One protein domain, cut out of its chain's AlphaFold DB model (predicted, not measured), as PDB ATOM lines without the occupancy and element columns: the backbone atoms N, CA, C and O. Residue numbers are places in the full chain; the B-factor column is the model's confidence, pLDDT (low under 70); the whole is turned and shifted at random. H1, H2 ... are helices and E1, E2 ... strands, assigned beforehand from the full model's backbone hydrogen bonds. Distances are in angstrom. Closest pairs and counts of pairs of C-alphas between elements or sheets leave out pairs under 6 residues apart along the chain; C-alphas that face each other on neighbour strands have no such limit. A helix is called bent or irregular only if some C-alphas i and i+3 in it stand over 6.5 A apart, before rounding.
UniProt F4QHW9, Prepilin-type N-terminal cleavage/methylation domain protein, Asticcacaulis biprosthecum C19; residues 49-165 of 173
ATOM      1  N   ASP A  49     136.514 211.938 141.548       90.12
ATOM      2  CA  ASP A  49     137.768 211.178 141.626       90.12
ATOM      3  C   ASP A  49     137.881 210.394 142.943       90.12
ATOM      4  O   ASP A  49     138.254 209.219 142.962       90.12
ATOM      5  N   ARG A  50     137.478 211.012 144.063       93.62
ATOM      6  CA  ARG A  50     137.460 210.346 145.376       93.62
ATOM      7  C   ARG A  50     136.505 209.159 145.421       93.62
ATOM      8  O   ARG A  50     136.833 208.160 146.054       93.62
ATOM      9  N   ARG A  51     135.339 209.251 144.776       92.12
ATOM     10  CA  ARG A  51     134.381 208.135 144.711       92.12
ATOM     11  C   ARG A  51     134.946 206.962 143.914       92.12
ATOM     12  O   ARG A  51     134.805 205.827 144.362       92.12
ATOM     13  N   VAL A  52     135.617 207.234 142.793       90.19
ATOM     14  CA  VAL A  52     136.264 206.196 141.973       90.19
ATOM     15  C   VAL A  52     137.361 205.491 142.769       90.19
ATOM     16  O   VAL A  52     137.376 204.265 142.855       90.19
ATOM     17  N   GLU A  53     138.238 206.246 143.428       93.38
ATOM     18  CA  GLU A  53     139.323 205.670 144.228       93.38
ATOM     19  C   GLU A  53     138.800 204.916 145.468       93.38
ATOM     20  O   GLU A  53     139.319 203.853 145.813       93.38
ATOM     21  N   ALA A  54     137.743 205.409 146.121       95.00
ATOM     22  CA  ALA A  54     137.101 204.712 147.234       95.00
ATOM     23  C   ALA A  54     136.453 203.390 146.789       95.00
ATOM     24  O   ALA A  54     136.667 202.361 147.431       95.00
ATOM     25  N   SER A  55     135.724 203.400 145.667       92.75
ATOM     26  CA  SER A  55     135.137 202.195 145.067       92.75
ATOM     27  C   SER A  55     136.221 201.177 144.715       92.75
ATOM     28  O   SER A  55     136.117 200.007 145.086       92.75
ATOM     29  N   ARG A  56     137.325 201.641 144.116       94.94
ATOM     30  CA  ARG A  56     138.475 200.803 143.777       94.94
ATOM     31  C   ARG A  56     139.081 200.125 145.001       94.94
ATOM     32  O   ARG A  56     139.309 198.919 144.982       94.94
ATOM     33  N   ARG A  57     139.328 200.874 146.079       95.69
ATOM     34  CA  ARG A  57     139.871 200.313 147.328       95.69
ATOM     35  C   ARG A  57     138.921 199.308 147.965       95.69
ATOM     36  O   ARG A  57     139.381 198.263 148.414       95.69
ATOM     37  N   SER A  58     137.625 199.617 147.988       96.06
ATOM     38  CA  SER A  58     136.600 198.717 148.523       96.06
ATOM     39  C   SER A  58     136.608 197.385 147.781       96.06
ATOM     40  O   SER A  58     136.736 196.343 148.415       96.06
ATOM     41  N   PHE A  59     136.587 197.424 146.446       95.88
ATOM     42  CA  PHE A  59     136.610 196.224 145.615       95.88
ATOM     43  C   PHE A  59     137.891 195.400 145.798       95.88
ATOM     44  O   PHE A  59     137.838 194.183 145.934       95.88
ATOM     45  N   VAL A  60     139.062 196.045 145.856       95.44
ATOM     46  CA  VAL A  60     140.336 195.339 146.085       95.44
ATOM     47  C   VAL A  60     140.371 194.665 147.456       95.44
ATOM     48  O   VAL A  60     140.878 193.548 147.579       95.44
ATOM     49  N   ASN A  61     139.846 195.332 148.483       96.19
ATOM     50  CA  ASN A  61     139.765 194.766 149.825       96.19
ATOM     51  C   ASN A  61     138.806 193.576 149.869       96.19
ATOM     52  O   ASN A  61     139.169 192.548 150.432       96.19
ATOM     53  N   GLU A  62     137.640 193.694 149.237       95.50
ATOM     54  CA  GLU A  62     136.665 192.611 149.108       95.50
ATOM     55  C   GLU A  62     137.268 191.411 148.367       95.50
ATOM     56  O   GLU A  62     137.291 190.304 148.899       95.50
ATOM     57  N   LEU A  63     137.884 191.640 147.203       94.19
ATOM     58  CA  LEU A  63     138.571 190.613 146.418       94.19
ATOM     59  C   LEU A  63     139.644 189.889 147.248       94.19
ATOM     60  O   LEU A  63     139.738 188.662 147.221       94.19
ATOM     61  N   ARG A  64     140.441 190.633 148.027       94.56
ATOM     62  CA  ARG A  64     141.458 190.050 148.912       94.56
ATOM     63  C   ARG A  64     140.832 189.252 150.055       94.56
ATOM     64  O   ARG A  64     141.287 188.140 150.307       94.56
ATOM     65  N   GLN A  65     139.835 189.794 150.749       94.38
ATOM     66  CA  GLN A  65     139.177 189.125 151.878       94.38
ATOM     67  C   GLN A  65     138.497 187.827 151.444       94.38
ATOM     68  O   GLN A  65     138.603 186.825 152.142       94.38
ATOM     69  N   THR A  66     137.885 187.833 150.264       92.62
ATOM     70  CA  THR A  66     137.216 186.679 149.668       92.62
ATOM     71  C   THR A  66     138.195 185.589 149.238       92.62
ATOM     72  O   THR A  66     137.976 184.416 149.526       92.62
ATOM     73  N   LEU A  67     139.287 185.951 148.555       90.69
ATOM     74  CA  LEU A  67     140.178 184.958 147.941       90.69
ATOM     75  C   LEU A  67     141.301 184.464 148.852       90.69
ATOM     76  O   LEU A  67     141.835 183.383 148.623       90.69
ATOM     77  N   THR A  68     141.663 185.216 149.894       90.19
ATOM     78  CA  THR A  68     142.669 184.779 150.879       90.19
ATOM     79  C   THR A  68     142.337 183.437 151.551       90.19
ATOM     80  O   THR A  68     143.209 182.572 151.548       90.19
ATOM     81  N   PRO A  69     141.119 183.196 152.079       90.56
ATOM     82  CA  PRO A  69     140.783 181.922 152.725       90.56
ATOM     83  C   PRO A  69     140.667 180.741 151.750       90.56
ATOM     84  O   PRO A  69     140.652 179.596 152.184       90.56
ATOM     85  N   LEU A  70     140.587 181.004 150.442       87.00
ATOM     86  CA  LEU A  70     140.509 179.971 149.406       87.00
ATOM     87  C   LEU A  70     141.897 179.497 148.938       87.00
ATOM     88  O   LEU A  70     141.991 178.645 148.053       87.00
ATOM     89  N   GLN A  71     142.980 180.035 149.508       85.06
ATOM     90  CA  GLN A  71     144.335 179.629 149.155       85.06
ATOM     91  C   GLN A  71     144.671 178.214 149.677       85.06
ATOM     92  O   GLN A  71     144.287 177.869 150.792       85.06
ATOM     93  N   PRO A  72     145.430 177.407 148.908       83.75
ATOM     94  CA  PRO A  72     145.950 177.699 147.572       83.75
ATOM     95  C   PRO A  72     144.879 177.536 146.473       83.75
ATOM     96  O   PRO A  72     144.156 176.545 146.420       83.75
ATOM     97  N   LEU A  73     144.833 178.494 145.541       84.56
ATOM     98  CA  LEU A  73     143.907 178.505 144.398       84.56
ATOM     99  C   LEU A  73     144.434 177.598 143.267       84.56
ATOM    100  O   LEU A  73     144.936 178.083 142.252       84.56
ATOM    101  N   ARG A  74     144.412 176.280 143.505       72.50
ATOM    102  CA  ARG A  74     144.890 175.231 142.577       72.50
ATOM    103  C   ARG A  74     143.763 174.482 141.847       72.50
ATOM    104  O   ARG A  74     144.029 173.840 140.843       72.50
ATOM    105  N   ASP A  75     142.516 174.626 142.301       64.44
ATOM    106  CA  ASP A  75     141.371 173.845 141.812       64.44
ATOM    107  C   ASP A  75     140.222 174.741 141.319       64.44
ATOM    108  O   ASP A  75     140.181 175.937 141.627       64.44
ATOM    109  N   ALA A  76     139.224 174.132 140.663       65.62
ATOM    110  CA  ALA A  76     137.946 174.715 140.209       65.62
ATOM    111  C   ALA A  76     137.061 175.328 141.323       65.62
ATOM    112  O   ALA A  76     135.873 175.564 141.131       65.62
ATOM    113  N   LYS A  77     137.628 175.603 142.504       83.81
ATOM    114  CA  LYS A  77     136.996 176.369 143.587       83.81
ATOM    115  C   LYS A  77     136.725 177.807 143.183       83.81
ATOM    116  O   LYS A  77     135.966 178.493 143.845       83.81
ATOM    117  N   VAL A  78     137.391 178.292 142.149       92.62
ATOM    118  CA  VAL A  78     137.124 179.608 141.604       92.62
ATOM    119  C   VAL A  78     137.014 179.448 140.101       92.62
ATOM    120  O   VAL A  78     137.870 178.813 139.485       92.62
ATOM    121  N   SER A  79     135.970 180.022 139.526       95.12
ATOM    122  CA  SER A  79     135.796 180.147 138.084       95.12
ATOM    123  C   SER A  79     135.456 181.587 137.753       95.12
ATOM    124  O   SER A  79     134.944 182.316 138.592       95.12
ATOM    125  N   GLY A  80     135.746 182.044 136.550       95.56
ATOM    126  CA  GLY A  80     135.432 183.410 136.176       95.56
ATOM    127  C   GLY A  80     135.900 183.756 134.784       95.56
ATOM    128  O   GLY A  80     136.572 182.975 134.113       95.56
ATOM    129  N   ASP A  81     135.535 184.949 134.364       97.38
ATOM    130  CA  ASP A  81     135.858 185.517 133.070       97.38
ATOM    131  C   ASP A  81     136.199 187.005 133.223       97.38
ATOM    132  O   ASP A  81     136.490 187.504 134.312       97.38
ATOM    133  N   ALA A  82     136.198 187.731 132.111       97.50
ATOM    134  CA  ALA A  82     136.473 189.157 132.110       97.50
ATOM    135  C   ALA A  82     135.466 189.967 132.955       97.50
ATOM    136  O   ALA A  82     135.818 191.044 133.431       97.50
ATOM    137  N   GLU A  83     134.240 189.484 133.155       98.06
ATOM    138  CA  GLU A  83     133.157 190.217 133.816       98.06
ATOM    139  C   GLU A  83     133.036 189.906 135.306       98.06
ATOM    140  O   GLU A  83     132.434 190.683 136.052       98.06
ATOM    141  N   GLY A  84     133.588 188.790 135.775       97.25
ATOM    142  CA  GLY A  84     133.464 188.444 137.179       97.25
ATOM    143  C   GLY A  84     134.093 187.125 137.581       97.25
ATOM    144  O   GLY A  84     134.646 186.374 136.786       97.25
ATOM    145  N   LEU A  85     134.003 186.873 138.878       96.50
ATOM    146  CA  LEU A  85     134.572 185.722 139.551       96.50
ATOM    147  C   LEU A  85     133.502 185.030 140.386       96.50
ATOM    148  O   LEU A  85     132.943 185.657 141.278       96.50
ATOM    149  N   SER A  86     133.273 183.749 140.158       96.38
ATOM    150  CA  SER A  86     132.427 182.891 140.979       96.38
ATOM    151  C   SER A  86     133.256 181.992 141.895       96.38
ATOM    152  O   SER A  86     134.340 181.530 141.530       96.38
ATOM    153  N   TYR A  87     132.757 181.757 143.104       94.38
ATOM    154  CA  TYR A  87     133.407 180.940 144.127       94.38
ATOM    155  C   TYR A  87     132.375 180.380 145.121       94.38
ATOM    156  O   TYR A  87     131.324 180.993 145.334       94.38
ATOM    157  N   PRO A  88     132.644 179.237 145.778       93.00
ATOM    158  CA  PRO A  88     131.761 178.692 146.792       93.00
ATOM    159  C   PRO A  88     131.824 179.548 148.057       93.00
ATOM    160  O   PRO A  88     132.893 179.943 148.527       93.00
ATOM    161  N   CYS A  89     130.663 179.800 148.641       92.06
ATOM    162  CA  CYS A  89     130.493 180.489 149.909       92.06
ATOM    163  C   CYS A  89     129.463 179.752 150.779       92.06
ATOM    164  O   CYS A  89     128.848 178.780 150.346       92.06
ATOM    165  N   ALA A  90     129.270 180.191 152.029       92.31
ATOM    166  CA  ALA A  90     128.462 179.463 153.017       92.31
ATOM    167  C   ALA A  90     127.024 179.138 152.555       92.31
ATOM    168  O   ALA A  90     126.462 178.136 152.982       92.31
ATOM    169  N   ASN A  91     126.452 179.960 151.670       94.44
ATOM    170  CA  ASN A  91     125.072 179.841 151.194       94.44
ATOM    171  C   ASN A  91     124.968 179.454 149.703       94.44
ATOM    172  O   ASN A  91     123.958 179.758 149.071       94.44
ATOM    173  N   GLY A  92     125.994 178.817 149.128       94.31
ATOM    174  CA  GLY A  92     126.001 178.376 147.728       94.31
ATOM    175  C   GLY A  92     127.133 179.002 146.919       94.31
ATOM    176  O   GLY A  92     128.285 178.982 147.346       94.31
ATOM    177  N   GLU A  93     126.816 179.535 145.742       95.69
ATOM    178  CA  GLU A  93     127.785 180.174 144.851       95.69
ATOM    179  C   GLU A  93     127.698 181.698 144.984       95.69
ATOM    180  O   GLU A  93     126.637 182.300 144.814       95.69
ATOM    181  N   CYS A  94     128.822 182.319 145.321       95.88
ATOM    182  CA  CYS A  94     128.969 183.763 145.373       95.88
ATOM    183  C   CYS A  94     129.679 184.247 144.111       95.88
ATOM    184  O   CYS A  94     130.531 183.551 143.565       95.88
ATOM    185  N   ALA A  95     129.348 185.461 143.678       96.62
ATOM    186  CA  ALA A  95     129.983 186.105 142.540       96.62
ATOM    187  C   ALA A  95     130.503 187.488 142.931       96.62
ATOM    188  O   ALA A  95     129.824 188.252 143.617       96.62
ATOM    189  N   LEU A  96     131.693 187.820 142.451       96.75
ATOM    190  CA  LEU A  96     132.356 189.094 142.650       96.75
ATOM    191  C   LEU A  96     132.601 189.724 141.279       96.75
ATOM    192  O   LEU A  96     133.281 189.154 140.427       96.75
ATOM    193  N   ARG A  97     132.006 190.898 141.058       97.75
ATOM    194  CA  ARG A  97     132.066 191.628 139.786       97.75
ATOM    195  C   ARG A  97     132.770 192.967 139.985       97.75
ATOM    196  O   ARG A  97     132.411 193.684 140.921       97.75
ATOM    197  N   PRO A  98     133.751 193.327 139.140       96.62
ATOM    198  CA  PRO A  98     134.348 194.649 139.195       96.62
ATOM    199  C   PRO A  98     133.290 195.714 138.859       96.62
ATOM    200  O   PRO A  98     132.462 195.503 137.973       96.62
ATOM    201  N   PRO A  99     133.304 196.878 139.532       95.69
ATOM    202  CA  PRO A  99     132.325 197.940 139.280       95.69
ATOM    203  C   PRO A  99     132.445 198.553 137.874       95.69
ATOM    204  O   PRO A  99     131.485 199.108 137.346       95.69
ATOM    205  N   ASN A 100     133.628 198.468 137.270       94.94
ATOM    206  CA  ASN A 100     133.938 198.914 135.918       94.94
ATOM    207  C   ASN A 100     135.149 198.132 135.403       94.94
ATOM    208  O   ASN A 100     135.934 197.651 136.208       94.94
ATOM    209  N   GLY A 101     135.361 198.055 134.090       96.06
ATOM    210  CA  GLY A 101     136.523 197.356 133.533       96.06
ATOM    211  C   GLY A 101     136.376 195.830 133.540       96.06
ATOM    212  O   GLY A 101     135.259 195.328 133.485       96.06
ATOM    213  N   ARG A 102     137.498 195.102 133.567       97.75
ATOM    214  CA  ARG A 102     137.532 193.637 133.437       97.75
ATOM    215  C   ARG A 102     138.544 192.951 134.349       97.75
ATOM    216  O   ARG A 102     139.549 193.556 134.728       97.75
ATOM    217  N   LEU A 103     138.305 191.681 134.656       98.06
ATOM    218  CA  LEU A 103     139.259 190.814 135.345       98.06
ATOM    219  C   LEU A 103     140.193 190.113 134.353       98.06
ATOM    220  O   LEU A 103     139.827 189.791 133.225       98.06
ATOM    221  N   VAL A 104     141.429 189.905 134.791       98.06
ATOM    222  CA  VAL A 104     142.464 189.161 134.076       98.06
ATOM    223  C   VAL A 104     143.181 188.264 135.075       98.06
ATOM    224  O   VAL A 104     143.486 188.679 136.192       98.06
ATOM    225  N   TYR A 105     143.476 187.038 134.672       96.75
ATOM    226  CA  TYR A 105     144.023 185.999 135.534       96.75
ATOM    227  C   TYR A 105     145.475 185.720 135.161       96.75
ATOM    228  O   TYR A 105     145.805 185.628 133.980       96.75
ATOM    229  N   LEU A 106     146.351 185.589 136.158       95.50
ATOM    230  CA  LEU A 106     147.743 185.186 135.960       95.50
ATOM    231  C   LEU A 106     148.008 183.846 136.616       95.50
ATOM    232  O   LEU A 106     147.821 183.714 137.825       95.50
ATOM    233  N   SER A 107     148.560 182.913 135.855       93.00
ATOM    234  CA  SER A 107     149.117 181.660 136.363       93.00
ATOM    235  C   SER A 107     150.436 181.377 135.670       93.00
ATOM    236  O   SER A 107     150.510 181.464 134.451       93.00
ATOM    237  N   GLU A 108     151.483 181.078 136.441       88.81
ATOM    238  CA  GLU A 108     152.783 180.628 135.904       88.81
ATOM    239  C   GLU A 108     153.397 181.587 134.859       88.81
ATOM    240  O   GLU A 108     154.134 181.197 133.961       88.81
ATOM    241  N   GLY A 109     153.095 182.885 134.982       88.50
ATOM    242  CA  GLY A 109     153.545 183.929 134.055       88.50
ATOM    243  C   GLY A 109     152.682 184.098 132.799       88.50
ATOM    244  O   GLY A 109     152.867 185.085 132.086       88.50
ATOM    245  N   ALA A 110     151.720 183.208 132.551       92.62
ATOM    246  CA  ALA A 110     150.735 183.340 131.486       92.62
ATOM    247  C   ALA A 110     149.543 184.210 131.916       92.62
ATOM    248  O   ALA A 110     149.194 184.290 133.097       92.62
ATOM    249  N   VAL A 111     148.935 184.877 130.932       96.25
ATOM    250  CA  VAL A 111     147.774 185.758 131.099       96.25
ATOM    251  C   VAL A 111     146.542 185.094 130.500       96.25
ATOM    252  O   VAL A 111     146.568 184.676 129.345       96.25
ATOM    253  N   HIS A 112     145.453 185.048 131.261       96.31
ATOM    254  CA  HIS A 112     144.198 184.423 130.858       96.31
ATOM    255  C   HIS A 112     143.023 185.386 131.054       96.31
ATOM    256  O   HIS A 112     142.983 186.164 132.007       96.31
ATOM    257  N   THR A 113     142.049 185.330 130.147       96.69
ATOM    258  CA  THR A 113     140.792 186.100 130.225       96.69
ATOM    259  C   THR A 113     139.650 185.313 130.864       96.69
ATOM    260  O   THR A 113     138.583 185.869 131.091       96.69
ATOM    261  N   ALA A 114     139.870 184.027 131.129       96.38
ATOM    262  CA  ALA A 114     138.957 183.146 131.833       96.38
ATOM    263  C   ALA A 114     139.749 182.235 132.770       96.38
ATOM    264  O   ALA A 114     140.919 181.929 132.515       96.38
ATOM    265  N   TRP A 115     139.105 181.827 133.852       95.25
ATOM    266  CA  TRP A 115     139.651 180.932 134.853       95.25
ATOM    267  C   TRP A 115     138.632 179.834 135.196       95.25
ATOM    268  O   TRP A 115     137.455 180.147 135.374       95.25
ATOM    269  N   PRO A 116     139.053 178.568 135.341       94.62
ATOM    270  CA  PRO A 116     140.368 178.050 134.963       94.62
ATOM    271  C   PRO A 116     140.599 178.147 133.440       94.62
ATOM    272  O   PRO A 116     139.634 178.213 132.675       94.62
ATOM    273  N   PRO A 117     141.858 178.188 132.971       92.81
ATOM    274  CA  PRO A 117     142.138 178.096 131.544       92.81
ATOM    275  C   PRO A 117     141.710 176.727 131.001       92.81
ATOM    276  O   PRO A 117     141.558 175.763 131.756       92.81
ATOM    277  N   ALA A 118     141.531 176.640 129.681       91.06
ATOM    278  CA  ALA A 118     141.217 175.373 129.032       91.06
ATOM    279  C   ALA A 118     142.282 174.318 129.391       91.06
ATOM    280  O   ALA A 118     143.477 174.630 129.334       91.06
ATOM    281  N   PRO A 119     141.876 173.093 129.771       88.25
ATOM    282  CA  PRO A 119     142.819 172.056 130.156       88.25
ATOM    283  C   PRO A 119     143.735 171.725 128.977       88.25
ATOM    284  O   PRO A 119     143.270 171.451 127.869       88.25
ATOM    285  N   VAL A 120     145.039 171.746 129.231       86.75
ATOM    286  CA  VAL A 120     146.054 171.250 128.302       86.75
ATOM    287  C   VAL A 120     146.325 169.796 128.682       86.75
ATOM    288  O   VAL A 120     146.544 169.499 129.856       86.75
ATOM    289  N   SER A 121     146.249 168.879 127.713       85.31
ATOM    290  CA  SER A 121     146.468 167.447 127.955       85.31
ATOM    291  C   SER A 121     147.824 167.205 128.627       85.31
ATOM    292  O   SER A 121     148.819 167.813 128.239       85.31
ATOM    293  N   ASP A 122     147.846 166.312 129.618       85.38
ATOM    294  CA  ASP A 122     149.040 165.861 130.353       85.38
ATOM    295  C   ASP A 122     149.740 166.904 131.248       85.38
ATOM    296  O   ASP A 122     150.821 166.632 131.773       85.38
ATOM    297  N   GLN A 123     149.130 168.072 131.487       82.94
ATOM    298  CA  GLN A 123     149.643 169.063 132.440       82.94
ATOM    299  C   GLN A 123     148.798 169.123 133.722       82.94
ATOM    300  O   GLN A 123     147.570 169.004 133.660       82.94
ATOM    301  N   PRO A 124     149.424 169.318 134.901       83.50
ATOM    302  CA  PRO A 124     148.676 169.571 136.126       83.50
ATOM    303  C   PRO A 124     147.870 170.878 136.000       83.50
ATOM    304  O   PRO A 124     148.291 171.786 135.279       83.50
ATOM    305  N   PRO A 125     146.729 171.009 136.702       84.69
ATOM    306  CA  PRO A 125     145.963 172.248 136.711       84.69
ATOM    307  C   PRO A 125     146.844 173.433 137.136       84.69
ATOM    308  O   PRO A 125     147.528 173.342 138.163       84.69
ATOM    309  N   PRO A 126     146.840 174.542 136.379       89.12
ATOM    310  CA  PRO A 126     147.685 175.680 136.697       89.12
ATOM    311  C   PRO A 126     147.223 176.349 137.989       89.12
ATOM    312  O   PRO A 126     146.033 176.399 138.311       89.12
ATOM    313  N   ARG A 127     148.171 176.932 138.725       89.44
ATOM    314  CA  ARG A 127     147.871 177.667 139.961       89.44
ATOM    315  C   ARG A 127     147.648 179.151 139.694       89.44
ATOM    316  O   ARG A 127     148.527 179.835 139.160       89.44
ATOM    317  N   LEU A 128     146.531 179.689 140.181       92.81
ATOM    318  CA  LEU A 128     146.269 181.124 140.103       92.81
ATOM    319  C   LEU A 128     147.269 181.886 140.984       92.81
ATOM    320  O   LEU A 128     147.299 181.741 142.206       92.81
ATOM    321  N   SER A 129     148.105 182.697 140.347       93.00
ATOM    322  CA  SER A 129     149.178 183.479 140.967       93.00
ATOM    323  C   SER A 129     148.751 184.920 141.249       93.00
ATOM    324  O   SER A 129     149.182 185.523 142.232       93.00
ATOM    325  N   ALA A 130     147.889 185.496 140.409       95.56
ATOM    326  CA  ALA A 130     147.287 186.801 140.663       95.56
ATOM    327  C   ALA A 130     145.991 187.004 139.872       95.56
ATOM    328  O   ALA A 130     145.794 186.410 138.816       95.56
ATOM    329  N   VAL A 131     145.150 187.913 140.360       96.69
ATOM    330  CA  VAL A 131     144.047 188.513 139.603       96.69
ATOM    331  C   VAL A 131     144.375 189.986 139.399       96.69
ATOM    332  O   VAL A 131     144.661 190.708 140.362       96.69
ATOM    333  N   LEU A 132     144.350 190.439 138.151       97.38
ATOM    334  CA  LEU A 132     144.377 191.851 137.811       97.38
ATOM    335  C   LEU A 132     142.967 192.327 137.523       97.38
ATOM    336  O   LEU A 132     142.143 191.622 136.951       97.38
ATOM    337  N   TRP A 133     142.742 193.579 137.870       97.62
ATOM    338  CA  TRP A 133     141.585 194.331 137.445       97.62
ATOM    339  C   TRP A 133     142.070 195.436 136.512       97.62
ATOM    340  O   TRP A 133     142.942 196.218 136.896       97.62
ATOM    341  N   GLN A 134     141.552 195.470 135.288       97.75
ATOM    342  CA  GLN A 134     141.905 196.425 134.240       97.75
ATOM    343  C   GLN A 134     140.726 197.331 133.898       97.75
ATOM    344  O   GLN A 134     139.583 196.904 134.015       97.75
ATOM    345  N   ASP A 135     140.985 198.559 133.456       96.25
ATOM    346  CA  ASP A 135     139.957 199.404 132.840       96.25
ATOM    347  C   ASP A 135     139.700 199.020 131.368       96.25
ATOM    348  O   ASP A 135     140.238 198.034 130.856       96.25
ATOM    349  N   GLY A 136     138.835 199.783 130.688       94.12
ATOM    350  CA  GLY A 136     138.489 199.554 129.281       94.12
ATOM    351  C   GLY A 136     139.661 199.724 128.308       94.12
ATOM    352  O   GLY A 136     139.644 199.115 127.242       94.12
ATOM    353  N   ASP A 137     140.700 200.467 128.700       96.75
ATOM    354  CA  ASP A 137     141.915 200.686 127.908       96.75
ATOM    355  C   ASP A 137     142.994 199.624 128.203       96.75
ATOM    356  O   ASP A 137     144.099 199.666 127.658       96.75
ATOM    357  N   GLY A 138     142.699 198.658 129.081       95.75
ATOM    358  CA  GLY A 138     143.631 197.612 129.498       95.75
ATOM    359  C   GLY A 138     144.650 198.067 130.545       95.75
ATOM    360  O   GLY A 138     145.570 197.313 130.874       95.75
ATOM    361  N   LYS A 139     144.509 199.271 131.109       96.19
ATOM    362  CA  LYS A 139     145.386 199.745 132.180       96.19
ATOM    363  C   LYS A 139     145.023 199.046 133.485       96.19
ATOM    364  O   LYS A 139     143.866 198.984 133.892       96.19
ATOM    365  N   ASN A 140     146.044 198.552 134.183       96.31
ATOM    366  CA  ASN A 140     145.872 197.869 135.461       96.31
ATOM    367  C   ASN A 140     145.382 198.847 136.544       96.31
ATOM    368  O   ASN A 140     146.129 199.706 137.017       96.31
ATOM    369  N   LEU A 141     144.131 198.672 136.966       95.19
ATOM    370  CA  LEU A 141     143.536 199.335 138.119       95.19
ATOM    371  C   LEU A 141     143.937 198.637 139.415       95.19
ATOM    372  O   LEU A 141     144.189 199.305 140.407       95.19
ATOM    373  N   ALA A 142     144.046 197.318 139.471       96.06
ATOM    374  CA  ALA A 142     144.536 196.662 140.679       96.06
ATOM    375  C   ALA A 142     145.189 195.322 140.387       96.06
ATOM    376  O   ALA A 142     145.013 194.736 139.321       96.06
ATOM    377  N   THR A 143     145.946 194.831 141.364       95.81
ATOM    378  CA  THR A 143     146.514 193.488 141.332       95.81
ATOM    379  C   THR A 143     146.426 192.880 142.720       95.81
ATOM    380  O   THR A 143     146.974 193.422 143.681       95.81
ATOM    381  N   VAL A 144     145.751 191.740 142.816       94.88
ATOM    382  CA  VAL A 144     145.740 190.899 144.011       94.88
ATOM    383  C   VAL A 144     146.609 189.690 143.712       94.88
ATOM    384  O   VAL A 144     146.279 188.881 142.851       94.88
ATOM    385  N   LYS A 145     147.762 189.618 144.382       94.50
ATOM    386  CA  LYS A 145     148.711 188.511 144.258       94.50
ATOM    387  C   LYS A 145     148.402 187.454 145.308       94.50
ATOM    388  O   LYS A 145     148.125 187.806 146.456       94.50
ATOM    389  N   PHE A 146     148.517 186.195 144.918       90.31
ATOM    390  CA  PHE A 146     148.408 185.056 145.814       90.31
ATOM    391  C   PHE A 146     149.802 184.462 146.001       90.31
ATOM    392  O   PHE A 146     150.489 184.214 145.007       90.31
ATOM    393  N   PRO A 147     150.261 184.265 147.247       85.50
ATOM    394  CA  PRO A 147     151.519 183.590 147.487       85.50
ATOM    395  C   PRO A 147     151.468 182.187 146.880       85.50
ATOM    396  O   PRO A 147     150.546 181.396 147.112       85.50
ATOM    397  N   VAL A 148     152.480 181.895 146.071       79.31
ATOM    398  CA  VAL A 148     152.734 180.559 145.556       79.31
ATOM    399  C   VAL A 148     153.728 179.908 146.503       79.31
ATOM    400  O   VAL A 148     154.933 180.028 146.330       79.31
ATOM    401  N   GLU A 149     153.221 179.270 147.558       73.62
ATOM    402  CA  GLU A 149     154.061 178.381 148.361       73.62
ATOM    403  C   GLU A 149     154.487 177.202 147.487       73.62
ATOM    404  O   GLU A 149     153.638 176.466 146.962       73.62
ATOM    405  N   HIS A 150     155.793 177.095 147.282       66.19
ATOM    406  CA  HIS A 150     156.445 175.920 146.733       66.19
ATOM    407  C   HIS A 150     156.590 174.892 147.859       66.19
ATOM    408  O   HIS A 150     156.790 175.276 149.011       66.19
ATOM    409  N   GLU A 151     156.450 173.600 147.550       68.50
ATOM    410  CA  GLU A 151     156.755 172.557 148.535       68.50
ATOM    411  C   GLU A 151     158.208 172.722 148.986       68.50
ATOM    412  O   GLU A 151     159.101 172.876 148.151       68.50
ATOM    413  N   ALA A 152     158.429 172.734 150.304       63.34
ATOM    414  CA  ALA A 152     159.729 173.026 150.913       63.34
ATOM    415  C   ALA A 152     160.843 172.061 150.467       63.34
ATOM    416  O   ALA A 152     162.020 172.402 150.562       63.34
ATOM    417  N   ASP A 153     160.466 170.896 149.938       71.12
ATOM    418  CA  ASP A 153     161.381 169.844 149.507       71.12
ATOM    419  C   ASP A 153     161.805 169.969 148.034       71.12
ATOM    420  O   ASP A 153     162.538 169.121 147.529       71.12
ATOM    421  N   CYS A 154     161.363 171.010 147.319       78.12
ATOM    422  CA  CYS A 154     161.773 171.227 145.938       78.12
ATOM    423  C   CYS A 154     163.077 172.042 145.853       78.12
ATOM    424  O   CYS A 154     163.230 173.086 146.491       78.12
ATOM    425  N   LEU A 155     164.010 171.612 144.999       83.56
ATOM    426  CA  LEU A 155     165.126 172.463 144.595       83.56
ATOM    427  C   LEU A 155     164.604 173.417 143.514       83.56
ATOM    428  O   LEU A 155     164.296 172.992 142.398       83.56
ATOM    429  N   PHE A 156     164.454 174.699 143.851       81.81
ATOM    430  CA  PHE A 156     164.041 175.707 142.877       81.81
ATOM    431  C   PHE A 156     165.183 175.982 141.893       81.81
ATOM    432  O   PHE A 156     166.205 176.564 142.262       81.81
ATOM    433  N   ASP A 157     165.008 175.577 140.635       81.50
ATOM    434  CA  ASP A 157     165.930 175.927 139.560       81.50
ATOM    435  C   ASP A 157     165.599 177.339 139.055       81.50
ATOM    436  O   ASP A 157     164.518 177.617 138.533       81.50
ATOM    437  N   MET A 158     166.548 178.258 139.231       82.19
ATOM    438  CA  MET A 158     166.376 179.669 138.896       82.19
ATOM    439  C   MET A 158     166.385 179.941 137.377       82.19
ATOM    440  O   MET A 158     165.890 180.987 136.950       82.19
ATOM    441  N   ILE A 159     166.938 179.027 136.568       80.81
ATOM    442  CA  ILE A 159     167.021 179.132 135.105       80.81
ATOM    443  C   ILE A 159     165.692 178.708 134.486       80.81
ATOM    444  O   ILE A 159     165.113 179.456 133.698       80.81
ATOM    445  N   SER A 160     165.185 177.533 134.863       78.44
ATOM    446  CA  SER A 160     163.905 177.025 134.357       78.44
ATOM    447  C   SER A 160     162.696 177.621 135.082       78.44
ATOM    448  O   SER A 160     161.585 177.563 134.560       78.44
ATOM    449  N   ARG A 161     162.900 178.207 136.272       75.19
ATOM    450  CA  ARG A 161     161.848 178.650 137.205       75.19
ATOM    451  C   ARG A 161     160.899 177.521 137.610       75.19
ATOM    452  O   ARG A 161     159.723 177.765 137.882       75.19
ATOM    453  N   THR A 162     161.408 176.291 137.666       73.31
ATOM    454  CA  THR A 162     160.640 175.105 138.059       73.31
ATOM    455  C   THR A 162     161.189 174.486 139.340       73.31
ATOM    456  O   THR A 162     162.392 174.483 139.590       73.31
ATOM    457  N   CYS A 163     160.291 173.924 140.146       78.25
ATOM    458  CA  CYS A 163     160.648 173.057 141.267       78.25
ATOM    459  C   CYS A 163     161.093 171.692 140.730       78.25
ATOM    460  O   CYS A 163     160.282 170.987 140.131       78.25
ATOM    461  N   LEU A 164     162.347 171.305 140.959       82.19
ATOM    462  CA  LEU A 164     162.805 169.938 140.719       82.19
ATOM    463  C   LEU A 164     162.603 169.126 142.002       82.19
ATOM    464  O   LEU A 164     163.090 169.519 143.065       82.19
ATOM    465  N   GLN A 165     161.882 168.005 141.919       80.94
ATOM    466  CA  GLN A 165     161.872 167.042 143.019       80.94
ATOM    467  C   GLN A 165     163.267 166.411 143.120       80.94
ATOM    468  O   GLN A 165     163.812 165.993 142.089       80.94
TER     469      GLN A 165
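What this domain is: This is residues 49 to 165 of the 173 residues of the protein "Prepilin-type N-terminal cleavage/methylation domain protein" of Asticcacaulis biprosthecum C19 (UniProt F4QHW9). A twisted sheet of four strands has one long helix, H1, along one face over its edge strand E6, making two layers, a sheet with its helix on one face. The hairpin E1 and E2 sits beside residues 59 to 70 of H1, while a small hairpin, E7 and E8, lies away from this body at the end of an arm. The 117 printed residues hold one named helix, then eight strands; the large sheet runs E4, E3, E5, E6, antiparallel throughout, and the class is mixed. The whole is compact, radius of gyration of the C-alphas 15.5 A, with spans of 49 by 34 by 26 A.

Where its parts are: The sheet has E3, residues 102 to 107, 16.9 A; E4, 110 to 112; E5, 128 to 134, 17.0 A; and E6, 140 to 145, 13.2 A. H1, residues 49 to 70, is 32.3 A long from C-alpha 49 at (137.768, 211.178, 141.626), and only just irregular: C-alphas 66 and 69 are 6.7 A apart. E1 is 85 to 89, E2 92 to 96, E7 155 to 157, and E8 162 to 164, ending at (162.805, 169.938, 140.719).

How they stand to each other: The sheet is only just strongly twisted, its C-alphas up to 4.5 A off the best plane. N 104 and O 132 of E3 and E5 are 2.9 A apart, N 112 and O 105 of hairpin E3 and E4 2.8 A, and N 131 and O 144 of hairpin E5 and E6 2.9 A. H1 is on the sheet at a height of 9.2 A, along E6 at 22 degrees on the local plane; their closest C-alphas, Arg 64 and Val 144, are 6.6 A apart. In H1, 16 of 18 O i to N i+4 pairs are within hydrogen-bond range. H1 and E1 are near each other. E7 and H1 are apart.

The domain as a whole: The two farthest C-alphas, Asp 49 and Gln 165, are 50.3 A apart. The printed part has no cut. The links H1 to E1 and E4 to E5 are long; residues 118 to 123 stand free. Residues 75 to 76 and 150 to 152 have pLDDT under 70.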